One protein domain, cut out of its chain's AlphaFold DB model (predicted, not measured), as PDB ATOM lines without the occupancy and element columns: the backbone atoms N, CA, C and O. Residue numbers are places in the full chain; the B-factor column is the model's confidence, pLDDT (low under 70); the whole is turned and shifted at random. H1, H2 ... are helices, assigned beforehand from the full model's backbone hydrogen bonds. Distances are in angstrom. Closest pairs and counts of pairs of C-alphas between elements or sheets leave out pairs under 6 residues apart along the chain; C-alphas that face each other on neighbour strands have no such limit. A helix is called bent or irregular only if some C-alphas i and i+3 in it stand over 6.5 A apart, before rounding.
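AT A GLANCE: This is residues 4 to 184 of the 392 residues of an uncharacterized protein of Prevotella sp. CAG:1092 (UniProt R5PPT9). What is the main picture? Two long helices, H3 and H7, lie side by side and make the long axis, with H1, H4 and H5 packed along the pair and H2 with H6 near the end where both begin. Residues 111 to 120 stick out as a loop. What is printed? The printed part has 181 residues with seven named helices, H1 to H7 in chain order, and no named strand: all helix, compact, with a radius of gyration of the C-alphas of 18.4 A and spans of 54 by 42 by 27 A.

HOW THE PARTS SIT: What touches the longest helix? H7, residues 148 to 183, touches H3, residues 40 to 73, at a shallow tilt of 20 degrees, the same way; the closest C-alphas, of Lys 47 and Phe 153, are 5.2 A apart. With residues 161 to 168 alone it touches H1, residues 11 to 22, closest at the C-alphas of Val 21 and Phe 161, 6.0 A. With 171 to 175 alone it touches H4, residues 85 to 92, closest at those of Leu 89 and Cys 171, 6.0 A. What lies farther out? H5, residues 94 to 106, touches residues 46 to 57 of H3 alone, closest at the C-alphas of Leu 57 and Ser 96, 5.9 A; H3, H5 and H7 form an up-and-down bundle, each running against the one before. H2, residues 26 to 35, touches H6, residues 130 to 133, closest at the C-alphas of Gly 28 and Cys 131, 3.9 A. How are the backbones? Every O i to N i+4 pair is within hydrogen-bond range in H1, H2, H4, H5 and H7, and 26 of 30 in H3; H6 is too short for one.

IN THESE COORDINATES: Where does H7 run? It goes 52.9 A from C-alpha 148 at (20.611, 40.759, -35.667) to C-alpha 183 at (20.415, -1.239, -3.578). And H3? It measures 49.5 A, with a kink of 26 degrees near residue 57, and is irregular: C-alphas 69 and 72 are 7.3 A apart.

THE WHOLE: Which links are long? H3 to H4, H5 to H6 and H6 to H7 are, and the printed part has no cut. Where is confidence low? Among the 36 residues under 70 are 78 to 86 and 110 to 125.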
ATOM      1  N   THR A   4      -1.527  25.044 -21.197       63.66
ATOM      2  CA  THR A   4      -1.009  24.986 -19.831       63.66
ATOM      3  C   THR A   4       0.506  24.960 -19.845       63.66
ATOM      4  O   THR A   4       1.150  24.521 -20.788       63.66
ATOM      5  N   THR A   5       1.096  25.438 -18.762       63.84
ATOM      6  CA  THR A   5       2.532  25.318 -18.502       63.84
ATOM      7  C   THR A   5       2.764  24.508 -17.230       63.84
ATOM      8  O   THR A   5       3.755  24.689 -16.526       63.84
ATOM      9  N   ILE A   6       1.810  23.650 -16.864       70.69
ATOM     10  CA  ILE A   6       1.941  22.781 -15.696       70.69
ATOM     11  C   ILE A   6       2.982  21.716 -16.039       70.69
ATOM     12  O   ILE A   6       2.944  21.144 -17.122       70.69
ATOM     13  N   VAL A   7       3.928  21.525 -15.126       72.06
ATOM     14  CA  VAL A   7       4.937  20.464 -15.172       72.06
ATOM     15  C   VAL A   7       4.916  19.857 -13.782       72.06
ATOM     16  O   VAL A   7       4.947  20.616 -12.802       72.06
ATOM     17  N   GLU A   8       4.775  18.541 -13.718       76.56
ATOM     18  CA  GLU A   8       4.795  17.790 -12.468       76.56
ATOM     19  C   GLU A   8       6.184  17.889 -11.832       76.56
ATOM     20  O   GLU A   8       7.191  18.070 -12.514       76.56
ATOM     21  N   LYS A   9       6.235  17.908 -10.501       77.69
ATOM     22  CA  LYS A   9       7.488  18.085  -9.758       77.69
ATOM     23  C   LYS A   9       8.044  16.724  -9.349       77.69
ATOM     24  O   LYS A   9       8.222  16.471  -8.164       77.69
ATOM     25  N   ASP A  10       8.250  15.866 -10.328       76.62
ATOM     26  CA  ASP A  10       8.662  14.470 -10.199       76.62
ATOM     27  C   ASP A  10       9.683  14.124 -11.302       76.62
ATOM     28  O   ASP A  10      10.124  14.991 -12.052       76.62
ATOM     29  N   GLU A  11      10.117  12.873 -11.428       78.00
ATOM     30  CA  GLU A  11      11.077  12.523 -12.485       78.00
ATOM     31  C   GLU A  11      10.476  12.676 -13.899       78.00
ATOM     32  O   GLU A  11      11.167  13.101 -14.831       78.00
ATOM     33  N   THR A  12       9.170  12.438 -14.049       81.31
ATOM     34  CA  THR A  12       8.424  12.601 -15.306       81.31
ATOM     35  C   THR A  12       8.511  14.031 -15.830       81.31
ATOM     36  O   THR A  12       8.828  14.255 -17.001       81.31
ATOM     37  N   GLY A  13       8.304  15.023 -14.960       79.12
ATOM     38  CA  GLY A  13       8.436  16.428 -15.320       79.12
ATOM     39  C   GLY A  13       9.860  16.814 -15.726       79.12
ATOM     40  O   GLY A  13      10.035  17.604 -16.661       79.12
ATOM     41  N   LEU A  14      10.888  16.270 -15.058       80.81
ATOM     42  CA  LEU A  14      12.291  16.527 -15.418       80.81
ATOM     43  C   LEU A  14      12.590  15.964 -16.808       80.81
ATOM     44  O   LEU A  14      13.241  16.629 -17.616       80.81
ATOM     45  N   ASN A  15      12.079  14.766 -17.101       83.06
ATOM     46  CA  ASN A  15      12.224  14.119 -18.399       83.06
ATOM     47  C   ASN A  15      11.523  14.915 -19.503       83.06
ATOM     48  O   ASN A  15      12.147  15.185 -20.528       83.06
ATOM     49  N   GLN A  16      10.298  15.391 -19.260       82.31
ATOM     50  CA  GLN A  16       9.567  16.232 -20.211       82.31
ATOM     51  C   GLN A  16      10.335  17.513 -20.559       82.31
ATOM     52  O   GLN A  16      10.418  17.892 -21.727       82.31
ATOM     53  N   ILE A  17      10.910  18.185 -19.556       83.62
ATOM     54  CA  ILE A  17      11.733  19.374 -19.792       83.62
ATOM     55  C   ILE A  17      12.986  19.001 -20.582       83.62
ATOM     56  O   ILE A  17      13.309  19.675 -21.556       83.62
ATOM     57  N   ASN A  18      13.686  17.940 -20.177       85.25
ATOM     58  CA  ASN A  18      14.899  17.507 -20.856       85.25
ATOM     59  C   ASN A  18      14.629  17.215 -22.334       85.25
ATOM     60  O   ASN A  18      15.365  17.682 -23.192       85.25
ATOM     61  N   GLU A  19      13.570  16.474 -22.647       85.06
ATOM     62  CA  GLU A  19      13.185  16.179 -24.026       85.06
ATOM     63  C   GLU A  19      12.844  17.440 -24.819       85.06
ATOM     64  O   GLU A  19      13.312  17.585 -25.943       85.06
ATOM     65  N   ALA A  20      12.066  18.363 -24.245       82.69
ATOM     66  CA  ALA A  20      11.702  19.604 -24.924       82.69
ATOM     67  C   ALA A  20      12.933  20.458 -25.256       82.69
ATOM     68  O   ALA A  20      13.025  21.010 -26.347       82.69
ATOM     69  N   VAL A  21      13.890  20.545 -24.331       85.06
ATOM     70  CA  VAL A  21      15.101  21.350 -24.517       85.06
ATOM     71  C   VAL A  21      16.084  20.681 -25.483       85.06
ATOM     72  O   VAL A  21      16.710  21.375 -26.271       85.06
ATOM     73  N   ASN A  22      16.188  19.347 -25.486       84.56
ATOM     74  CA  ASN A  22      17.042  18.622 -26.442       84.56
ATOM     75  C   ASN A  22      16.471  18.588 -27.870       84.56
ATOM     76  O   ASN A  22      17.212  18.310 -28.802       84.56
ATOM     77  N   LYS A  23      15.172  18.848 -28.047       83.94
ATOM     78  CA  LYS A  23      14.522  19.005 -29.360       83.94
ATOM     79  C   LYS A  23      14.623  20.429 -29.911       83.94
ATOM     80  O   LYS A  23      13.956  20.747 -30.889       83.94
ATOM     81  N   PHE A  24      15.360  21.311 -29.240       81.06
ATOM     82  CA  PHE A  24      15.578  22.658 -29.733       81.06
ATOM     83  C   PHE A  24      16.454  22.629 -30.989       81.06
ATOM     84  O   PHE A  24      17.563  22.104 -30.957       81.06
ATOM     85  N   GLU A  25      15.943  23.236 -32.054       82.12
ATOM     86  CA  GLU A  25      16.636  23.481 -33.316       82.12
ATOM     87  C   GLU A  25      16.351  24.926 -33.743       82.12
ATOM     88  O   GLU A  25      15.228  25.428 -33.561       82.12
ATOM     89  N   ASP A  26      17.353  25.598 -34.307       82.75
ATOM     90  CA  ASP A  26      17.260  27.004 -34.715       82.75
ATOM     91  C   ASP A  26      16.136  27.212 -35.735       82.75
ATOM     92  O   ASP A  26      15.326  28.137 -35.616       82.75
ATOM     93  N   GLU A  27      16.015  26.293 -36.691       82.44
ATOM     94  CA  GLU A  27      14.996  26.287 -37.736       82.44
ATOM     95  C   GLU A  27      13.580  26.228 -37.146       82.44
ATOM     96  O   GLU A  27      12.672  26.935 -37.599       82.44
ATOM     97  N   GLY A  28      13.391  25.435 -36.090       81.75
ATOM     98  CA  GLY A  28      12.119  25.331 -35.386       81.75
ATOM     99  C   GLY A  28      11.739  26.637 -34.691       81.75
ATOM    100  O   GLY A  28      10.568  27.038 -34.697       81.75
ATOM    101  N   LEU A  29      12.712  27.343 -34.109       80.94
ATOM    102  CA  LEU A  29      12.457  28.642 -33.494       80.94
ATOM    103  C   LEU A  29      12.142  29.714 -34.541       80.94
ATOM    104  O   LEU A  29      11.186  30.471 -34.357       80.94
ATOM    105  N   LEU A  30      12.898  29.763 -35.637       84.94
ATOM    106  CA  LEU A  30      12.654  30.683 -36.749       84.94
ATOM    107  C   LEU A  30      11.249  30.480 -37.329       84.94
ATOM    108  O   LEU A  30      10.489  31.440 -37.495       84.94
ATOM    109  N   TYR A  31      10.851  29.219 -37.515       84.38
ATOM    110  CA  TYR A  31       9.490  28.859 -37.890       84.38
ATOM    111  C   TYR A  31       8.465  29.370 -36.865       84.38
ATOM    112  O   TYR A  31       7.480  30.007 -37.237       84.38
ATOM    113  N   ALA A  32       8.704  29.176 -35.565       84.44
ATOM    114  CA  ALA A  32       7.803  29.645 -34.511       84.44
ATOM    115  C   ALA A  32       7.676  31.179 -34.440       84.44
ATOM    116  O   ALA A  32       6.584  31.684 -34.161       84.44
ATOM    117  N   ILE A  33       8.762  31.917 -34.684       85.00
ATOM    118  CA  ILE A  33       8.777  33.386 -34.757       85.00
ATOM    119  C   ILE A  33       7.908  33.856 -35.926       85.00
ATOM    120  O   ILE A  33       7.037  34.710 -35.734       85.00
ATOM    121  N   SER A  34       8.093  33.242 -37.101       81.94
ATOM    122  CA  SER A  34       7.317  33.522 -38.312       81.94
ATOM    123  C   SER A  34       5.827  33.221 -38.116       81.94
ATOM    124  O   SER A  34       4.990  34.107 -38.275       81.94
ATOM    125  N   GLN A  35       5.475  32.012 -37.664       82.75
ATOM    126  CA  GLN A  35       4.075  31.602 -37.482       82.75
ATOM    127  C   GLN A  35       3.320  32.458 -36.457       82.75
ATOM    128  O   GLN A  35       2.103  32.629 -36.556       82.75
ATOM    129  N   ASN A  36       4.019  32.999 -35.455       81.75
ATOM    130  CA  ASN A  36       3.411  33.855 -34.438       81.75
ATOM    131  C   ASN A  36       3.472  35.352 -34.763       81.75
ATOM    132  O   ASN A  36       2.937  36.136 -33.970       81.75
ATOM    133  N   ASN A  37       4.085  35.747 -35.888       83.19
ATOM    134  CA  ASN A  37       4.323  37.141 -36.270       83.19
ATOM    135  C   ASN A  37       4.876  37.958 -35.089       83.19
ATOM    136  O   ASN A  37       4.261  38.935 -34.648       83.19
ATOM    137  N   LEU A  38       5.973  37.484 -34.488       85.81
ATOM    138  CA  LEU A  38       6.617  38.201 -33.386       85.81
ATOM    139  C   LEU A  38       7.373  39.412 -33.941       85.81
ATOM    140  O   LEU A  38       8.203  39.265 -34.833       85.81
ATOM    141  N   ASP A  39       7.076  40.597 -33.413       89.62
ATOM    142  CA  ASP A  39       7.773  41.827 -33.776       89.62
ATOM    143  C   ASP A  39       9.111  41.965 -33.030       89.62
ATOM    144  O   ASP A  39       9.386  41.270 -32.044       89.62
ATOM    145  N   GLU A  40       9.947  42.890 -33.506       91.44
ATOM    146  CA  GLU A  40      11.258  43.186 -32.922       91.44
ATOM    147  C   GLU A  40      11.156  43.493 -31.423       91.44
ATOM    148  O   GLU A  40      11.890  42.917 -30.618       91.44
ATOM    149  N   PHE A  41      10.190  44.327 -31.024       91.88
ATOM    150  CA  PHE A  41       9.981  44.681 -29.622       91.88
ATOM    151  C   PHE A  41       9.706  43.444 -28.754       91.88
ATOM    152  O   PHE A  41      10.322  43.276 -27.699       91.88
ATOM    153  N   THR A  42       8.826  42.540 -29.196       89.44
ATOM    154  CA  THR A  42       8.518  41.300 -28.474       89.44
ATOM    155  C   THR A  42       9.737  40.386 -28.387       89.44
ATOM    156  O   THR A  42       9.984  39.800 -27.330       89.44
ATOM    157  N   ILE A  43      10.513  40.258 -29.465       90.38
ATOM    158  CA  ILE A  43      11.724  39.427 -29.481       90.38
ATOM    159  C   ILE A  43      12.760  39.981 -28.499       90.38
ATOM    160  O   ILE A  43      13.249  39.240 -27.645       90.38
ATOM    161  N   MET A  44      13.012  41.291 -28.519       92.25
ATOM    162  CA  MET A  44      13.932  41.943 -27.585       92.25
ATOM    163  C   MET A  44      13.487  41.806 -26.122       92.25
ATOM    164  O   MET A  44      14.309  41.516 -25.254       92.25
ATOM    165  N   GLN A  45      12.190  41.948 -25.827       91.88
ATOM    166  CA  GLN A  45      11.662  41.742 -24.470       91.88
ATOM    167  C   GLN A  45      11.853  40.298 -23.989       91.88
ATOM    168  O   GLN A  45      12.236  40.071 -22.838       91.88
ATOM    169  N   ASN A  46      11.627  39.307 -24.860       90.50
ATOM    170  CA  ASN A  46      11.881  37.909 -24.518       90.50
ATOM    171  C   ASN A  46      13.378  37.638 -24.323       90.50
ATOM    172  O   ASN A  46      13.725  36.956 -23.361       90.50
ATOM    173  N   LYS A  47      14.257  38.210 -25.157       93.81
ATOM    174  CA  LYS A  47      15.716  38.126 -24.985       93.81
ATOM    175  C   LYS A  47      16.141  38.635 -23.605       93.81
ATOM    176  O   LYS A  47      16.722  37.876 -22.835       93.81
ATOM    177  N   LEU A  48      15.758  39.863 -23.243       93.12
ATOM    178  CA  LEU A  48      16.086  40.462 -21.940       93.12
ATOM    179  C   LEU A  48      15.542  39.641 -20.760       93.12
ATOM    180  O   LEU A  48      16.203  39.490 -19.727       93.12
ATOM    181  N   MET A  49      14.335  39.082 -20.904       93.69
ATOM    182  CA  MET A  49      13.783  38.164 -19.914       93.69
ATOM    183  C   MET A  49      14.686  36.933 -19.757       93.69
ATOM    184  O   MET A  49      15.057  36.609 -18.628       93.69
ATOM    185  N   VAL A  50      15.045  36.261 -20.855       93.12
ATOM    186  CA  VAL A  50      15.892  35.059 -20.822       93.12
ATOM    187  C   VAL A  50      17.259  35.377 -20.221       93.12
ATOM    188  O   VAL A  50      17.669  34.664 -19.313       93.12
ATOM    189  N   GLU A  51      17.910  36.480 -20.599       92.75
ATOM    190  CA  GLU A  51      19.189  36.914 -20.011       92.75
ATOM    191  C   GLU A  51      19.109  37.086 -18.483       92.75
ATOM    192  O   GLU A  51      19.992  36.646 -17.741       92.75
ATOM    193  N   SER A  52      18.025  37.691 -17.981       90.38
ATOM    194  CA  SER A  52      17.800  37.845 -16.539       90.38
ATOM    195  C   SER A  52      17.671  36.497 -15.823       90.38
ATOM    196  O   SER A  52      18.199  36.317 -14.721       90.38
ATOM    197  N   TYR A  53      16.978  35.537 -16.437       91.12
ATOM    198  CA  TYR A  53      16.850  34.187 -15.892       91.12
ATOM    199  C   TYR A  53      18.127  33.366 -16.047       91.12
ATOM    200  O   TYR A  53      18.413  32.565 -15.165       91.12
ATOM    201  N   ASN A  54      18.919  33.605 -17.086       90.19
ATOM    202  CA  ASN A  54      20.187  32.928 -17.310       90.19
ATOM    203  C   ASN A  54      21.175  33.216 -16.161       90.19
ATOM    204  O   ASN A  54      21.728  32.299 -15.562       90.19
ATOM    205  N   LYS A  55      21.255  34.478 -15.714       89.12
ATOM    206  CA  LYS A  55      22.033  34.856 -14.514       89.12
ATOM    207  C   LYS A  55      21.552  34.158 -13.238       89.12
ATOM    208  O   LYS A  55      22.349  33.844 -12.359       89.12
ATOM    209  N   LYS A  56      20.240  33.936 -13.099       89.62
ATOM    210  CA  LYS A  56      19.671  33.201 -11.953       89.62
ATOM    211  C   LYS A  56      19.971  31.709 -12.052       89.62
ATOM    212  O   LYS A  56      20.281  31.100 -11.034       89.62
ATOM    213  N   LEU A  57      19.920  31.149 -13.259       90.12
ATOM    214  CA  LEU A  57      20.247  29.756 -13.534       90.12
ATOM    215  C   LEU A  57      21.695  29.441 -13.149       90.12
ATOM    216  O   LEU A  57      21.930  28.408 -12.537       90.12
ATOM    217  N   ASP A  58      22.645  30.348 -13.386       89.62
ATOM    218  CA  ASP A  58      24.033  30.164 -12.934       89.62
ATOM    219  C   ASP A  58      24.127  29.983 -11.405       89.62
ATOM    220  O   ASP A  58      24.832  29.101 -10.905       89.62
ATOM    221  N   MET A  59      23.359  30.767 -10.639       89.31
ATOM    222  CA  MET A  59      23.289  30.635  -9.177       89.31
ATOM    223  C   MET A  59      22.578  29.341  -8.750       89.31
ATOM    224  O   MET A  59      23.012  28.679  -7.802       89.31
ATOM    225  N   GLU A  60      21.497  28.971  -9.445       89.88
ATOM    226  CA  GLU A  60      20.769  27.716  -9.222       89.88
ATOM    227  C   GLU A  60      21.677  26.504  -9.488       89.88
ATOM    228  O   GLU A  60      21.739  25.608  -8.647       89.88
ATOM    229  N   ILE A  61      22.455  26.508 -10.578       90.88
ATOM    230  CA  ILE A  61      23.432  25.464 -10.927       90.88
ATOM    231  C   ILE A  61      24.515  25.357  -9.856       90.88
ATOM    232  O   ILE A  61      24.799  24.255  -9.392       90.88
ATOM    233  N   ALA A  62      25.095  26.474  -9.413       89.56
ATOM    234  CA  ALA A  62      26.112  26.447  -8.363       89.56
ATOM    235  C   ALA A  62      25.569  25.847  -7.050       89.56
ATOM    236  O   ALA A  62      26.239  25.045  -6.393       89.56
ATOM    237  N   SER A  63      24.334  26.199  -6.675       87.44
ATOM    238  CA  SER A  63      23.647  25.640  -5.504       87.44
ATOM    239  C   SER A  63      23.335  24.150  -5.674       87.44
ATOM    240  O   SER A  63      23.551  23.355  -4.757       87.44
ATOM    241  N   LEU A  64      22.869  23.758  -6.860       88.31
ATOM    242  CA  LEU A  64      22.566  22.380  -7.228       88.31
ATOM    243  C   LEU A  64      23.818  21.499  -7.203       88.31
ATOM    244  O   LEU A  64      23.774  20.395  -6.674       88.31
ATOM    245  N   TRP A  65      24.945  22.001  -7.704       87.75
ATOM    246  CA  TRP A  65      26.216  21.282  -7.714       87.75
ATOM    247  C   TRP A  65      26.742  21.037  -6.293       87.75
ATOM    248  O   TRP A  65      27.148  19.926  -5.957       87.75
ATOM    249  N   ARG A  66      26.653  22.041  -5.406       87.31
ATOM    250  CA  ARG A  66      26.974  21.871  -3.974       87.31
ATOM    251  C   ARG A  66      26.084  20.823  -3.315       87.31
ATOM    252  O   ARG A  66      26.588  19.988  -2.572       87.31
ATOM    253  N   PHE A  67      24.785  20.858  -3.605       85.38
ATOM    254  CA  PHE A  67      23.825  19.886  -3.091       85.38
ATOM    255  C   PHE A  67      24.119  18.466  -3.591       85.38
ATOM    256  O   PHE A  67      24.148  17.536  -2.792       85.38
ATOM    257  N   ALA A  68      24.407  18.296  -4.882       85.81
ATOM    258  CA  ALA A  68      24.700  16.994  -5.477       85.81
ATOM    259  C   ALA A  68      25.913  16.301  -4.835       85.81
ATOM    260  O   ALA A  68      25.933  15.077  -4.697       85.81
ATOM    261  N   ASN A  69      26.896  17.086  -4.389       85.56
ATOM    262  CA  ASN A  69      28.094  16.570  -3.736       85.56
ATOM    263  C   ASN A  69      27.877  16.137  -2.280       85.56
ATOM    264  O   ASN A  69      28.660  15.333  -1.777       85.56
ATOM    265  N   THR A  70      26.851  16.649  -1.595       84.94
ATOM    266  CA  THR A  70      26.644  16.398  -0.159       84.94
ATOM    267  C   THR A  70      25.415  15.553   0.147       84.94
ATOM    268  O   THR A  70      25.442  14.809   1.124       84.94
ATOM    269  N   PHE A  71      24.368  15.609  -0.679       85.69
ATOM    270  CA  PHE A  71      23.078  14.978  -0.394       85.69
ATOM    271  C   PHE A  71      23.209  13.480  -0.104       85.69
ATOM    272  O   PHE A  71      22.917  13.046   0.999       85.69
ATOM    273  N   ASN A  72      23.792  12.720  -1.034       88.12
ATOM    274  CA  ASN A  72      23.981  11.269  -0.911       88.12
ATOM    275  C   ASN A  72      25.110  10.856   0.064       88.12
ATOM    276  O   ASN A  72      25.556   9.710   0.029       88.12
ATOM    277  N   THR A  73      25.652  11.781   0.868       88.19
ATOM    278  CA  THR A  73      26.742  11.488   1.822       88.19
ATOM    279  C   THR A  73      26.279  11.362   3.268       88.19
ATOM    280  O   THR A  73      27.026  10.818   4.083       88.19
ATOM    281  N   ASP A  74      25.073  11.841   3.575       87.81
ATOM    282  CA  ASP A  74      24.462  11.786   4.898       87.81
ATOM    283  C   ASP A  74      23.206  10.899   4.839       87.81
ATOM    284  O   ASP A  74      22.414  10.982   3.910       87.81
ATOM    285  N   TYR A  75      23.013  10.039   5.838       88.19
ATOM    286  CA  TYR A  75      21.894   9.097   5.894       88.19
ATOM    287  C   TYR A  75      20.540   9.786   6.143       88.19
ATOM    288  O   TYR A  75      19.517   9.411   5.566       88.19
ATOM    289  N   ALA A  76      20.557  10.800   7.011       85.69
ATOM    290  CA  ALA A  76      19.428  11.655   7.343       85.69
ATOM    291  C   ALA A  76      19.770  13.098   6.961       85.69
ATOM    292  O   ALA A  76      20.847  13.602   7.287       85.69
ATOM    293  N   THR A  77      18.849  13.757   6.270       73.75
ATOM    294  CA  THR A  77      19.019  15.097   5.695       73.75
ATOM    295  C   THR A  77      17.750  15.919   5.942       73.75
ATOM    296  O   THR A  77      16.766  15.405   6.473       73.75
ATOM    297  N   THR A  78      17.785  17.218   5.649       67.62
ATOM    298  CA  THR A  78      16.644  18.114   5.867       67.62
ATOM    299  C   THR A  78      15.672  18.100   4.681       67.62
ATOM    300  O   THR A  78      16.093  18.285   3.536       67.62
ATOM    301  N   ASN A  79      14.369  18.015   4.964       56.91
ATOM    302  CA  ASN A  79      13.228  17.984   4.027       56.91
ATOM    303  C   ASN A  79      12.956  16.641   3.319       56.91
ATOM    304  O   ASN A  79      12.398  16.623   2.221       56.91
ATOM    305  N   ASN A  80      13.297  15.529   3.961       56.75
ATOM    306  CA  ASN A  80      13.080  14.165   3.477       56.75
ATOM    307  C   ASN A  80      11.614  13.723   3.488       56.75
ATOM    308  O   ASN A  80      11.217  12.863   2.707       56.75
ATOM    309  N   LYS A  81      10.781  14.310   4.353       53.03
ATOM    310  CA  LYS A  81       9.377  13.884   4.487       53.03
ATOM    311  C   LYS A  81       8.416  14.496   3.483       53.03
ATOM    312  O   LYS A  81       7.327  13.967   3.282       53.03
ATOM    313  N   CYS A  82       8.781  15.622   2.886       40.44
ATOM    314  CA  CYS A  82       7.817  16.394   2.116       40.44
ATOM    315  C   CYS A  82       7.809  16.020   0.631       40.44
ATOM    316  O   CYS A  82       6.783  16.221  -0.011       40.44
ATOM    317  N   PHE A  83       8.913  15.505   0.074       48.19
ATOM    318  CA  PHE A  83       9.143  15.540  -1.369       48.19
ATOM    319  C   PHE A  83      10.144  14.471  -1.832       48.19
ATOM    320  O   PHE A  83      11.235  14.382  -1.280       48.19
ATOM    321  N   GLU A  84       9.808  13.708  -2.883       64.75
ATOM    322  CA  GLU A  84      10.774  12.845  -3.582       64.75
ATOM    323  C   GLU A  84      12.015  13.656  -4.000       64.75
ATOM    324  O   GLU A  84      11.917  14.855  -4.279       64.75
ATOM    325  N   CYS A  85      13.184  13.015  -4.088       67.56
ATOM    326  CA  CYS A  85      14.449  13.639  -4.501       67.56
ATOM    327  C   CYS A  85      14.287  14.540  -5.743       67.56
ATOM    328  O   CYS A  85      14.739  15.689  -5.765       67.56
ATOM    329  N   ALA A  86      13.511  14.077  -6.730       66.81
ATOM    330  CA  ALA A  86      13.161  14.830  -7.932       66.81
ATOM    331  C   ALA A  86      12.440  16.161  -7.647       66.81
ATOM    332  O   ALA A  86      12.729  17.171  -8.286       66.81
ATOM    333  N   HIS A  87      11.548  16.208  -6.660       70.94
ATOM    334  CA  HIS A  87      10.813  17.413  -6.290       70.94
ATOM    335  C   HIS A  87      11.718  18.462  -5.621       70.94
ATOM    336  O   HIS A  87      11.604  19.660  -5.912       70.94
ATOM    337  N   LEU A  88      12.643  18.041  -4.747       71.31
ATOM    338  CA  LEU A  88      13.648  18.939  -4.156       71.31
ATOM    339  C   LEU A  88      14.530  19.559  -5.243       71.31
ATOM    340  O   LEU A  88      14.747  20.774  -5.261       71.31
ATOM    341  N   LEU A  89      14.981  18.732  -6.184       75.06
ATOM    342  CA  LEU A  89      15.762  19.149  -7.344       75.06
ATOM    343  C   LEU A  89      14.969  20.118  -8.239       75.06
ATOM    344  O   LEU A  89      15.483  21.168  -8.623       75.06
ATOM    345  N   PHE A  90      13.681  19.851  -8.464       75.06
ATOM    346  CA  PHE A  90      12.775  20.733  -9.202       75.06
ATOM    347  C   PHE A  90      12.623  22.119  -8.575       75.06
ATOM    348  O   PHE A  90      12.593  23.131  -9.279       75.06
ATOM    349  N   ASN A  91      12.515  22.186  -7.246       76.19
ATOM    350  CA  ASN A  91      12.420  23.460  -6.538       76.19
ATOM    351  C   ASN A  91      13.719  24.273  -6.646       76.19
ATOM    352  O   ASN A  91      13.649  25.503  -6.658       76.19
ATOM    353  N   ARG A  92      14.878  23.612  -6.775       77.69
ATOM    354  CA  ARG A  92      16.181  24.276  -6.949       77.69
ATOM    355  C   ARG A  92      16.366  24.916  -8.323       77.69
ATOM    356  O   ARG A  92      17.104  25.887  -8.403       77.69
ATOM    357  N   ILE A  93      15.680  24.424  -9.357       81.75
ATOM    358  CA  ILE A  93      15.701  24.996 -10.719       81.75
ATOM    359  C   ILE A  93      14.409  25.758 -11.069       81.75
ATOM    360  O   ILE A  93      14.087  25.993 -12.238       81.75
ATOM    361  N   ARG A  94      13.598  26.111 -10.060       82.19
ATOM    362  CA  ARG A  94      12.224  26.609 -10.247       82.19
ATOM    363  C   ARG A  94      12.157  27.877 -11.093       82.19
ATOM    364  O   ARG A  94      11.198  28.029 -11.857       82.19
ATOM    365  N   GLN A  95      13.102  28.807 -10.940       81.50
ATOM    366  CA  GLN A  95      13.065  30.052 -11.714       81.50
ATOM    367  C   GLN A  95      13.344  29.770 -13.182       81.50
ATOM    368  O   GLN A  95      12.637  30.278 -14.053       81.50
ATOM    369  N   SER A  96      14.296  28.887 -13.445       83.25
ATOM    370  CA  SER A  96      14.672  28.478 -14.789       83.25
ATOM    371  C   SER A  96      13.534  27.733 -15.494       83.25
ATOM    372  O   SER A  96      13.157  28.082 -16.612       83.25
ATOM    373  N   VAL A  97      12.845  26.834 -14.784       82.44
ATOM    374  CA  VAL A  97      11.608  26.192 -15.266       82.44
ATOM    375  C   VAL A  97      10.491  27.215 -15.530       82.44
ATOM    376  O   VAL A  97       9.720  27.073 -16.478       82.44
ATOM    377  N   SER A  98      10.383  28.270 -14.719       84.75
ATOM    378  CA  SER A  98       9.404  29.348 -14.931       84.75
ATOM    379  C   SER A  98       9.685  30.145 -16.209       84.75
ATOM    380  O   SER A  98       8.753  30.448 -16.956       84.75
ATOM    381  N   CYS A  99      10.954  30.448 -16.493       85.31
ATOM    382  CA  CYS A  99      11.363  31.091 -17.743       85.31
ATOM    383  C   CYS A  99      11.032  30.215 -18.950       85.31
ATOM    384  O   CYS A  99      10.348  30.659 -19.871       85.31
ATOM    385  N   LEU A 100      11.419  28.941 -18.882       84.75
ATOM    386  CA  LEU A 100      11.175  27.934 -19.908       84.75
ATOM    387  C   LEU A 100       9.691  27.890 -20.314       84.75
ATOM    388  O   LEU A 100       9.332  27.971 -21.486       84.75
ATOM    389  N   LYS A 101       8.806  27.867 -19.312       84.50
ATOM    390  CA  LYS A 101       7.350  27.913 -19.492       84.50
ATOM    391  C   LYS A 101       6.874  29.164 -20.226       84.50
ATOM    392  O   LYS A 101       5.931  29.078 -21.010       84.50
ATOM    393  N   LYS A 102       7.474  30.327 -19.956       86.31
ATOM    394  CA  LYS A 102       7.135  31.585 -20.638       86.31
ATOM    395  C   LYS A 102       7.609  31.562 -22.089       86.31
ATOM    396  O   LYS A 102       6.807  31.873 -22.960       86.31
ATOM    397  N   VAL A 103       8.843  31.119 -22.337       86.06
ATOM    398  CA  VAL A 103       9.422  30.993 -23.684       86.06
ATOM    399  C   VAL A 103       8.559  30.087 -24.562       86.06
ATOM    400  O   VAL A 103       8.018  30.546 -25.563       86.06
ATOM    401  N   TYR A 104       8.311  28.838 -24.152       85.31
ATOM    402  CA  TYR A 104       7.500  27.919 -24.960       85.31
ATOM    403  C   TYR A 104       6.058  28.390 -25.141       85.31
ATOM    404  O   TYR A 104       5.452  28.123 -26.176       85.31
ATOM    405  N   LYS A 105       5.496  29.125 -24.174       83.75
ATOM    406  CA  LYS A 105       4.170  29.734 -24.327       83.75
ATOM    407  C   LYS A 105       4.163  30.829 -25.396       83.75
ATOM    408  O   LYS A 105       3.203  30.888 -26.155       83.75
ATOM    409  N   THR A 106       5.199  31.666 -25.463       83.81
ATOM    410  CA  THR A 106       5.354  32.690 -26.513       83.81
ATOM    411  C   THR A 106       5.495  32.058 -27.899       83.81
ATOM    412  O   THR A 106       4.954  32.581 -28.866       83.81
ATOM    413  N   LEU A 107       6.181  30.916 -27.981       83.44
ATOM    414  CA  LEU A 107       6.439  30.176 -29.223       83.44
ATOM    415  C   LEU A 107       5.299  29.223 -29.624       83.44
ATOM    416  O   LEU A 107       5.350  28.575 -30.670       83.44
ATOM    417  N   SER A 108       4.264  29.111 -28.794       81.25
ATOM    418  CA  SER A 108       3.080  28.300 -29.071       81.25
ATOM    419  C   SER A 108       2.032  29.085 -29.870       81.25
ATOM    420  O   SER A 108       1.975  30.309 -29.743       81.25
ATOM    421  N   PRO A 109       1.144  28.401 -30.620       73.56
ATOM    422  CA  PRO A 109       0.051  29.044 -31.343       73.56
ATOM    423  C   PRO A 109      -0.746  30.024 -30.472       73.56
ATOM    424  O   PRO A 109      -1.234  29.665 -29.393       73.56
ATOM    425  N   ARG A 110      -0.949  31.255 -30.963       67.69
ATOM    426  CA  ARG A 110      -1.840  32.225 -30.310       67.69
ATOM    427  C   ARG A 110      -3.278  31.706 -30.329       67.69
ATOM    428  O   ARG A 110      -3.886  31.549 -31.383       67.69
ATOM    429  N   ILE A 111      -3.853  31.473 -29.152       63.44
ATOM    430  CA  ILE A 111      -5.254  31.065 -29.043       63.44
ATOM    431  C   ILE A 111      -6.137  32.304 -28.919       63.44
ATOM    432  O   ILE A 111      -6.031  33.062 -27.953       63.44
ATOM    433  N   ASN A 112      -7.057  32.476 -29.869       54.38
ATOM    434  CA  ASN A 112      -8.097  33.494 -29.778       54.38
ATOM    435  C   ASN A 112      -9.050  33.180 -28.612       54.38
ATOM    436  O   ASN A 112      -9.816  32.219 -28.651       54.38
ATOM    437  N   LYS A 113      -9.028  34.028 -27.575       53.50
ATOM    438  CA  LYS A 113      -9.845  33.895 -26.351       53.50
ATOM    439  C   LYS A 113     -11.358  34.047 -26.566       53.50
ATOM    440  O   LYS A 113     -12.105  33.868 -25.613       53.50
ATOM    441  N   LYS A 114     -11.819  34.397 -27.775       50.81
ATOM    442  CA  LYS A 114     -13.235  34.705 -28.038       50.81
ATOM    443  C   LYS A 114     -14.169  33.488 -27.940       50.81
ATOM    444  O   LYS A 114     -15.345  33.688 -27.677       50.81
ATOM    445  N   HIS A 115     -13.656  32.257 -28.047       47.00
ATOM    446  CA  HIS A 115     -14.441  31.031 -27.836       47.00
ATOM    447  C   HIS A 115     -13.635  29.983 -27.049       47.00
ATOM    448  O   HIS A 115     -12.987  29.108 -27.638       47.00
ATOM    449  N   PRO A 116     -13.598  30.071 -25.707       50.50
ATOM    450  CA  PRO A 116     -12.992  29.041 -24.885       50.50
ATOM    451  C   PRO A 116     -13.939  27.840 -24.833       50.50
ATOM    452  O   PRO A 116     -14.870  27.802 -24.046       50.50
ATOM    453  N   ASP A 117     -13.695  26.872 -25.707       50.34
ATOM    454  CA  ASP A 117     -14.330  25.554 -25.661       50.34
ATOM    455  C   ASP A 117     -13.939  24.836 -24.344       50.34
ATOM    456  O   ASP A 117     -12.740  24.568 -24.156       50.34
ATOM    457  N   PRO A 118     -14.881  24.606 -23.406       51.41
ATOM    458  CA  PRO A 118     -14.588  24.101 -22.063       51.41
ATOM    459  C   PRO A 118     -14.167  22.623 -22.042       51.41
ATOM    460  O   PRO A 118     -13.535  22.203 -21.073       51.41
ATOM    461  N   GLU A 119     -14.424  21.862 -23.111       48.41
ATOM    462  CA  GLU A 119     -14.098  20.428 -23.201       48.41
ATOM    463  C   GLU A 119     -12.759  20.130 -23.904       48.41
ATOM    464  O   GLU A 119     -12.271  18.999 -23.889       48.41
ATOM    465  N   LYS A 120     -12.082  21.133 -24.487       51.38
ATOM    466  CA  LYS A 120     -10.785  20.914 -25.157       51.38
ATOM    467  C   LYS A 120      -9.626  20.845 -24.162       51.38
ATOM    468  O   LYS A 120      -9.090  21.882 -23.761       51.38
ATOM    469  N   ASN A 121      -9.224  19.608 -23.853       51.53
ATOM    470  CA  ASN A 121      -7.993  19.158 -23.188       51.53
ATOM    471  C   ASN A 121      -6.918  20.249 -23.026       51.53
ATOM    472  O   ASN A 121      -6.301  20.707 -23.994       51.53
ATOM    473  N   LYS A 122      -6.666  20.639 -21.770       55.62
ATOM    474  CA  LYS A 122      -5.507  21.443 -21.356       55.62
ATOM    475  C   LYS A 122      -4.236  20.798 -21.914       55.62
ATOM    476  O   LYS A 122      -3.858  19.724 -21.465       55.62
ATOM    477  N   THR A 123      -3.596  21.421 -22.901       60.03
ATOM    478  CA  THR A 123      -2.391  20.853 -23.530       60.03
ATOM    479  C   THR A 123      -1.162  21.639 -23.101       60.03
ATOM    480  O   THR A 123      -1.189  22.871 -23.098       60.03
ATOM    481  N   SER A 124      -0.097  20.930 -22.733       68.50
ATOM    482  CA  SER A 124       1.162  21.529 -22.287       68.50
ATOM    483  C   SER A 124       1.831  22.338 -23.407       68.50
ATOM    484  O   SER A 124       1.890  21.880 -24.547       68.50
ATOM    485  N   ALA A 125       2.383  23.513 -23.088       68.19
ATOM    486  CA  ALA A 125       3.192  24.320 -24.011       68.19
ATOM    487  C   ALA A 125       4.401  23.533 -24.550       68.19
ATOM    488  O   ALA A 125       4.786  23.702 -25.702       68.19
ATOM    489  N   PHE A 126       4.934  22.608 -23.745       71.06
ATOM    490  CA  PHE A 126       6.025  21.699 -24.113       71.06
ATOM    491  C   PHE A 126       5.641  20.656 -25.173       71.06
ATOM    492  O   PHE A 126       6.517  20.005 -25.717       71.06
ATOM    493  N   LEU A 127       4.344  20.484 -25.455       66.19
ATOM    494  CA  LEU A 127       3.821  19.545 -26.456       66.19
ATOM    495  C   LEU A 127       3.240  20.251 -27.693       66.19
ATOM    496  O   LEU A 127       2.706  19.597 -28.583       66.19
ATOM    497  N   LYS A 128       3.232  21.591 -27.723       71.81
ATOM    498  CA  LYS A 128       2.549  22.373 -28.771       71.81
ATOM    499  C   LYS A 128       3.327  23.564 -29.307       71.81
ATOM    500  O   LYS A 128       2.850  24.194 -30.250       71.81
ATOM    501  N   ALA A 129       4.468  23.905 -28.716       71.00
ATOM    502  CA  ALA A 129       5.303  24.959 -29.263       71.00
ATOM    503  C   ALA A 129       5.693  24.614 -30.707       71.00
ATOM    504  O   ALA A 129       6.111  23.487 -30.982       71.00
ATOM    505  N   TYR A 130       5.549  25.575 -31.624       75.94
ATOM    506  CA  TYR A 130       5.855  25.348 -33.040       75.94
ATOM    507  C   TYR A 130       7.314  24.938 -33.252       75.94
ATOM    508  O   TYR A 130       7.598  24.168 -34.161       75.94
ATOM    509  N   CYS A 131       8.205  25.373 -32.361       73.62
ATOM    510  CA  CYS A 131       9.615  25.008 -32.388       73.62
ATOM    511  C   CYS A 131       9.914  23.543 -32.052       73.62
ATOM    512  O   CYS A 131      11.041  23.126 -32.250       73.62
ATOM    513  N   LEU A 132       8.946  22.768 -31.549       75.31
ATOM    514  CA  LEU A 132       9.144  21.353 -31.198       75.31
ATOM    515  C   LEU A 132       8.447  20.381 -32.158       75.31
ATOM    516  O   LEU A 132       8.755  19.191 -32.163       75.31
ATOM    517  N   HIS A 133       7.447  20.863 -32.901       70.19
ATOM    518  CA  HIS A 133       6.518  20.020 -33.666       70.19
ATOM    519  C   HIS A 133       6.109  20.618 -35.019       70.19
ATOM    520  O   HIS A 133       5.177  20.122 -35.652       70.19
ATOM    521  N   GLY A 134       6.729  21.721 -35.441       63.44
ATOM    522  CA  GLY A 134       6.473  22.321 -36.746       63.44
ATOM    523  C   GLY A 134       7.033  21.457 -37.874       63.44
ATOM    524  O   GLY A 134       8.105  20.879 -37.740       63.44
ATOM    525  N   ASN A 135       6.329  21.401 -39.004       66.75
ATOM    526  CA  ASN A 135       6.897  20.881 -40.246       66.75
ATOM    527  C   ASN A 135       7.699  22.012 -40.895       66.75
ATOM    528  O   ASN A 135       7.155  22.772 -41.697       66.75
ATOM    529  N   TYR A 136       8.956  22.163 -40.490       70.75
ATOM    530  CA  TYR A 136       9.880  23.130 -41.071       70.75
ATOM    531  C   TYR A 136      10.965  22.406 -41.870       70.75
ATOM    532  O   TYR A 136      11.460  21.351 -41.486       70.75
ATOM    533  N   THR A 137      11.307  22.974 -43.019       61.69
ATOM    534  CA  THR A 137      12.513  22.638 -43.776       61.69
ATOM    535  C   THR A 137      13.521  23.741 -43.508       61.69
ATOM    536  O   THR A 137      13.121  24.906 -43.496       61.69
ATOM    537  N   GLY A 138      14.788  23.391 -43.274       62.50
ATOM    538  CA  GLY A 138      15.815  24.382 -42.955       62.50
ATOM    539  C   GLY A 138      15.879  25.505 -43.984       62.50
ATOM    540  O   GLY A 138      15.662  25.278 -45.178       62.50
ATOM    541  N   ASP A 139      16.108  26.724 -43.498       65.31
ATOM    542  CA  ASP A 139      16.206  27.890 -44.368       65.31
ATOM    543  C   ASP A 139      17.412  27.732 -45.303       65.31
ATOM    544  O   ASP A 139      18.512  27.384 -44.874       65.31
ATOM    545  N   LEU A 140      17.203  28.005 -46.590       59.94
ATOM    546  CA  LEU A 140      18.229  27.913 -47.630       59.94
ATOM    547  C   LEU A 140      19.383  28.899 -47.397       59.94
ATOM    548  O   LEU A 140      20.480  28.676 -47.905       59.94
ATOM    549  N   PHE A 141      19.133  29.978 -46.650       69.75
ATOM    550  CA  PHE A 141      20.080  31.076 -46.438       69.75
ATOM    551  C   PHE A 141      20.741  31.078 -45.048       69.75
ATOM    552  O   PHE A 141      21.656  31.867 -44.811       69.75
ATOM    553  N   GLY A 142      20.348  30.149 -44.168       68.75
ATOM    554  CA  GLY A 142      20.909  29.994 -42.826       68.75
ATOM    555  C   GLY A 142      20.497  31.089 -41.832       68.75
ATOM    556  O   GLY A 142      19.793  32.039 -42.151       68.75
ATOM    557  N   ILE A 143      20.941  30.959 -40.581       75.06
ATOM    558  CA  ILE A 143      20.587  31.889 -39.494       75.06
ATOM    559  C   ILE A 143      21.102  33.323 -39.728       75.06
ATOM    560  O   ILE A 143      20.476  34.288 -39.289       75.06
ATOM    561  N   ASP A 144      22.208  33.478 -40.459       77.00
ATOM    562  CA  ASP A 144      22.875  34.767 -40.680       77.00
ATOM    563  C   ASP A 144      22.106  35.701 -41.632       77.00
ATOM    564  O   ASP A 144      22.385  36.899 -41.673       77.00
ATOM    565  N   SER A 145      21.112  35.197 -42.373       82.62
ATOM    566  CA  SER A 145      20.232  36.040 -43.193       82.62
ATOM    567  C   SER A 145      19.133  36.744 -42.394       82.62
ATOM    568  O   SER A 145      18.410  37.577 -42.948       82.62
ATOM    569  N   PHE A 146      18.983  36.434 -41.103       84.62
ATOM    570  CA  PHE A 146      17.982  37.059 -40.241       84.62
ATOM    571  C   PHE A 146      18.501  38.347 -39.586       84.62
ATOM    572  O   PHE A 146      19.703  38.518 -39.381       84.62
ATOM    573  N   PRO A 147      17.601  39.272 -39.200       89.12
ATOM    574  CA  PRO A 147      17.990  40.465 -38.460       89.12
ATOM    575  C   PRO A 147      18.758  40.135 -37.175       89.12
ATOM    576  O   PRO A 147      18.423  39.184 -36.467       89.12
ATOM    577  N   GLN A 148      19.724  40.985 -36.814       90.38
ATOM    578  CA  GLN A 148      20.611  40.759 -35.667       90.38
ATOM    579  C   GLN A 148      19.858  40.476 -34.357       90.38
ATOM    580  O   GLN A 148      20.287  39.641 -33.568       90.38
ATOM    581  N   TYR A 149      18.707  41.117 -34.127       89.38
ATOM    582  CA  TYR A 149      17.902  40.887 -32.922       89.38
ATOM    583  C   TYR A 149      17.325  39.460 -32.835       89.38
ATOM    584  O   TYR A 149      17.109  38.964 -31.728       89.38
ATOM    585  N   VAL A 150      17.087  38.795 -33.973       89.50
ATOM    586  CA  VAL A 150      16.644  37.391 -34.044       89.50
ATOM    587  C   VAL A 150      17.816  36.468 -33.730       89.50
ATOM    588  O   VAL A 150      17.694  35.605 -32.862       89.50
ATOM    589  N   VAL A 151      18.960  36.700 -34.379       89.75
ATOM    590  CA  VAL A 151      20.200  35.928 -34.179       89.75
ATOM    591  C   VAL A 151      20.656  35.991 -32.721       89.75
ATOM    592  O   VAL A 151      20.982  34.980 -32.104       89.75
ATOM    593  N   ASP A 152      20.629  37.181 -32.128       90.62
ATOM    594  CA  ASP A 152      20.962  37.389 -30.723       90.62
ATOM    595  C   ASP A 152      20.023  36.643 -29.769       90.62
ATOM    596  O   ASP A 152      20.457  36.122 -28.737       90.62
ATOM    597  N   PHE A 153      18.724  36.624 -30.076       91.25
ATOM    598  CA  PHE A 153      17.739  35.919 -29.265       91.25
ATOM    599  C   PHE A 153      17.940  34.401 -29.334       91.25
ATOM    600  O   PHE A 153      17.889  33.748 -28.292       91.25
ATOM    601  N   LEU A 154      18.240  33.868 -30.523       88.94
ATOM    602  CA  LEU A 154      18.600  32.464 -30.743       88.94
ATOM    603  C   LEU A 154      19.796  32.054 -29.882       88.94
ATOM    604  O   LEU A 154      19.650  31.193 -29.019       88.94
ATOM    605  N   LYS A 155      20.918  32.776 -29.990       90.12
ATOM    606  CA  LYS A 155      22.126  32.517 -29.184       90.12
ATOM    607  C   LYS A 155      21.858  32.563 -27.677       90.12
ATOM    608  O   LYS A 155      22.377  31.758 -26.906       90.12
ATOM    609  N   THR A 156      21.014  33.500 -27.243       92.31
ATOM    610  CA  THR A 156      20.618  33.626 -25.831       92.31
ATOM    611  C   THR A 156      19.808  32.411 -25.361       92.31
ATOM    612  O   THR A 156      19.963  31.957 -24.224       92.31
ATOM    613  N   LEU A 157      18.929  31.879 -26.216       90.81
ATOM    614  CA  LEU A 157      18.150  30.677 -25.927       90.81
ATOM    615  C   LEU A 157      19.014  29.418 -25.933       90.81
ATOM    616  O   LEU A 157      18.872  28.622 -25.010       90.81
ATOM    617  N   GLU A 158      19.923  29.266 -26.897       89.56
ATOM    618  CA  GLU A 158      20.889  28.163 -26.948       89.56
ATOM    619  C   GLU A 158      21.699  28.068 -25.654       89.56
ATOM    620  O   GLU A 158      21.756  27.008 -25.024       89.56
ATOM    621  N   GLU A 159      22.276  29.188 -25.204       91.50
ATOM    622  CA  GLU A 159      23.052  29.231 -23.964       91.50
ATOM    623  C   GLU A 159      22.189  28.831 -22.756       91.50
ATOM    624  O   GLU A 159      22.584  28.007 -21.923       91.50
ATOM    625  N   PHE A 160      20.977  29.389 -22.672       91.31
ATOM    626  CA  PHE A 160      20.041  29.097 -21.593       91.31
ATOM    627  C   PHE A 160      19.628  27.617 -21.579       91.31
ATOM    628  O   PHE A 160      19.644  26.971 -20.530       91.31
ATOM    629  N   PHE A 161      19.299  27.053 -22.738       90.25
ATOM    630  CA  PHE A 161      18.910  25.657 -22.917       90.25
ATOM    631  C   PHE A 161      20.054  24.689 -22.616       90.25
ATOM    632  O   PHE A 161      19.846  23.725 -21.871       90.25
ATOM    633  N   GLY A 162      21.275  24.986 -23.062       89.81
ATOM    634  CA  GLY A 162      22.466  24.218 -22.703       89.81
ATOM    635  C   GLY A 162      22.669  24.134 -21.185       89.81
ATOM    636  O   GLY A 162      22.908  23.053 -20.636       89.81
ATOM    637  N   LYS A 163      22.477  25.249 -20.469       91.19
ATOM    638  CA  LYS A 163      22.550  25.278 -18.999       91.19
ATOM    639  C   LYS A 163      21.409  24.515 -18.321       91.19
ATOM    640  O   LYS A 163      21.648  23.855 -17.311       91.19
ATOM    641  N   ILE A 164      20.190  24.544 -18.867       89.31
ATOM    642  CA  ILE A 164      19.071  23.724 -18.366       89.31
ATOM    643  C   ILE A 164      19.397  22.233 -18.494       89.31
ATOM    644  O   ILE A 164      19.225  21.493 -17.526       89.31
ATOM    645  N   ILE A 165      19.897  21.794 -19.656       89.12
ATOM    646  CA  ILE A 165      20.313  20.400 -19.880       89.12
ATOM    647  C   ILE A 165      21.373  20.005 -18.850       89.12
ATOM    648  O   ILE A 165      21.269  18.951 -18.216       89.12
ATOM    649  N   PHE A 166      22.366  20.869 -18.628       89.94
ATOM    650  CA  PHE A 166      23.399  20.635 -17.624       89.94
ATOM    651  C   PHE A 166      22.822  20.513 -16.205       89.94
ATOM    652  O   PHE A 166      23.164  19.576 -15.482       89.94
ATOM    653  N   ALA A 167      21.899  21.396 -15.817       89.56
ATOM    654  CA  ALA A 167      21.233  21.326 -14.520       89.56
ATOM    655  C   ALA A 167      20.453  20.011 -14.349       89.56
ATOM    656  O   ALA A 167      20.603  19.329 -13.336       89.56
ATOM    657  N   ILE A 168      19.680  19.594 -15.358       87.12
ATOM    658  CA  ILE A 168      18.926  18.331 -15.315       87.12
ATOM    659  C   ILE A 168      19.863  17.125 -15.244       87.12
ATOM    660  O   ILE A 168      19.576  16.167 -14.526       87.12
ATOM    661  N   LYS A 169      21.009  17.171 -15.932       89.06
ATOM    662  CA  LYS A 169      22.035  16.127 -15.837       89.06
ATOM    663  C   LYS A 169      22.533  15.962 -14.399       89.06
ATOM    664  O   LYS A 169      22.627  14.829 -13.935       89.06
ATOM    665  N   ILE A 170      22.790  17.061 -13.683       89.50
ATOM    666  CA  ILE A 170      23.162  17.007 -12.260       89.50
ATOM    667  C   ILE A 170      22.020  16.403 -11.432       89.50
ATOM    668  O   ILE A 170      22.263  15.512 -10.622       89.50
ATOM    669  N   CYS A 171      20.772  16.830 -11.656       87.94
ATOM    670  CA  CYS A 171      19.608  16.269 -10.963       87.94
ATOM    671  C   CYS A 171      19.520  14.745 -11.125       87.94
ATOM    672  O   CYS A 171      19.401  14.021 -10.138       87.94
ATOM    673  N   ARG A 172      19.647  14.249 -12.360       86.25
ATOM    674  CA  ARG A 172      19.630  12.811 -12.659       86.25
ATOM    675  C   ARG A 172      20.770  12.066 -11.972       86.25
ATOM    676  O   ARG A 172      20.527  11.012 -11.402       86.25
ATOM    677  N   GLN A 173      21.983  12.622 -11.951       89.31
ATOM    678  CA  GLN A 173      23.113  12.007 -11.239       89.31
ATOM    679  C   GLN A 173      22.819  11.793  -9.750       89.31
ATOM    680  O   GLN A 173      23.187  10.756  -9.199       89.31
ATOM    681  N   VAL A 174      22.146  12.747  -9.096       88.62
ATOM    682  CA  VAL A 174      21.759  12.615  -7.684       88.62
ATOM    683  C   VAL A 174      20.749  11.485  -7.497       88.62
ATOM    684  O   VAL A 174      20.969  10.638  -6.631       88.62
ATOM    685  N   ILE A 175      19.702  11.446  -8.330       85.25
ATOM    686  CA  ILE A 175      18.640  10.425  -8.290       85.25
ATOM    687  C   ILE A 175      19.220   9.028  -8.544       85.25
ATOM    688  O   ILE A 175      18.973   8.102  -7.773       85.25
ATOM    689  N   THR A 176      20.038   8.870  -9.588       88.00
ATOM    690  CA  THR A 176      20.669   7.587  -9.925       88.00
ATOM    691  C   THR A 176      21.568   7.100  -8.795       88.00
ATOM    692  O   THR A 176      21.423   5.963  -8.355       88.00
ATOM    693  N   LYS A 177      22.434   7.968  -8.259       89.06
ATOM    694  CA  LYS A 177      23.333   7.609  -7.155       89.06
ATOM    695  C   LYS A 177      22.569   7.244  -5.880       89.06
ATOM    696  O   LYS A 177      22.971   6.333  -5.167       89.06
ATOM    697  N   GLU A 178      21.465   7.926  -5.589       88.19
ATOM    698  CA  GLU A 178      20.594   7.566  -4.469       88.19
ATOM    699  C   GLU A 178      19.991   6.166  -4.661       88.19
ATOM    700  O   GLU A 178      20.033   5.339  -3.749       88.19
ATOM    701  N   ALA A 179      19.465   5.877  -5.855       86.75
ATOM    702  CA  ALA A 179      18.885   4.579  -6.187       86.75
ATOM    703  C   ALA A 179      19.922   3.441  -6.166       86.75
ATOM    704  O   ALA A 179      19.590   2.322  -5.774       86.75
ATOM    705  N   GLU A 180      21.164   3.715  -6.569       90.56
ATOM    706  CA  GLU A 180      22.297   2.789  -6.457       90.56
ATOM    707  C   GLU A 180      22.625   2.491  -4.991       90.56
ATOM    708  O   GLU A 180      22.652   1.324  -4.604       90.56
ATOM    709  N   ILE A 181      22.765   3.525  -4.150       89.56
ATOM    710  CA  ILE A 181      23.023   3.366  -2.710       89.56
ATOM    711  C   ILE A 181      21.906   2.554  -2.048       89.56
ATOM    712  O   ILE A 181      22.188   1.630  -1.294       89.56
ATOM    713  N   ARG A 182      20.630   2.833  -2.359       88.25
ATOM    714  CA  ARG A 182      19.485   2.081  -1.807       88.25
ATOM    715  C   ARG A 182      19.552   0.574  -2.100       88.25
ATOM    716  O   ARG A 182      18.969  -0.203  -1.346       88.25
ATOM    717  N   LYS A 183      20.236   0.165  -3.174       89.44
ATOM    718  CA  LYS A 183      20.415  -1.239  -3.578       89.44
ATOM    719  C   LYS A 183      21.668  -1.894  -2.989       89.44
ATOM    720  O   LYS A 183      21.766  -3.115  -3.074       89.44
ATOM    721  N   ASP A 184      22.587  -1.131  -2.394       90.06
ATOM    722  CA  ASP A 184      23.818  -1.633  -1.770       90.06
ATOM    723  C   ASP A 184      23.745  -1.527  -0.228       90.06
ATOM    724  O   ASP A 184      23.978  -0.459   0.353       90.06
TER     725      ASP A 184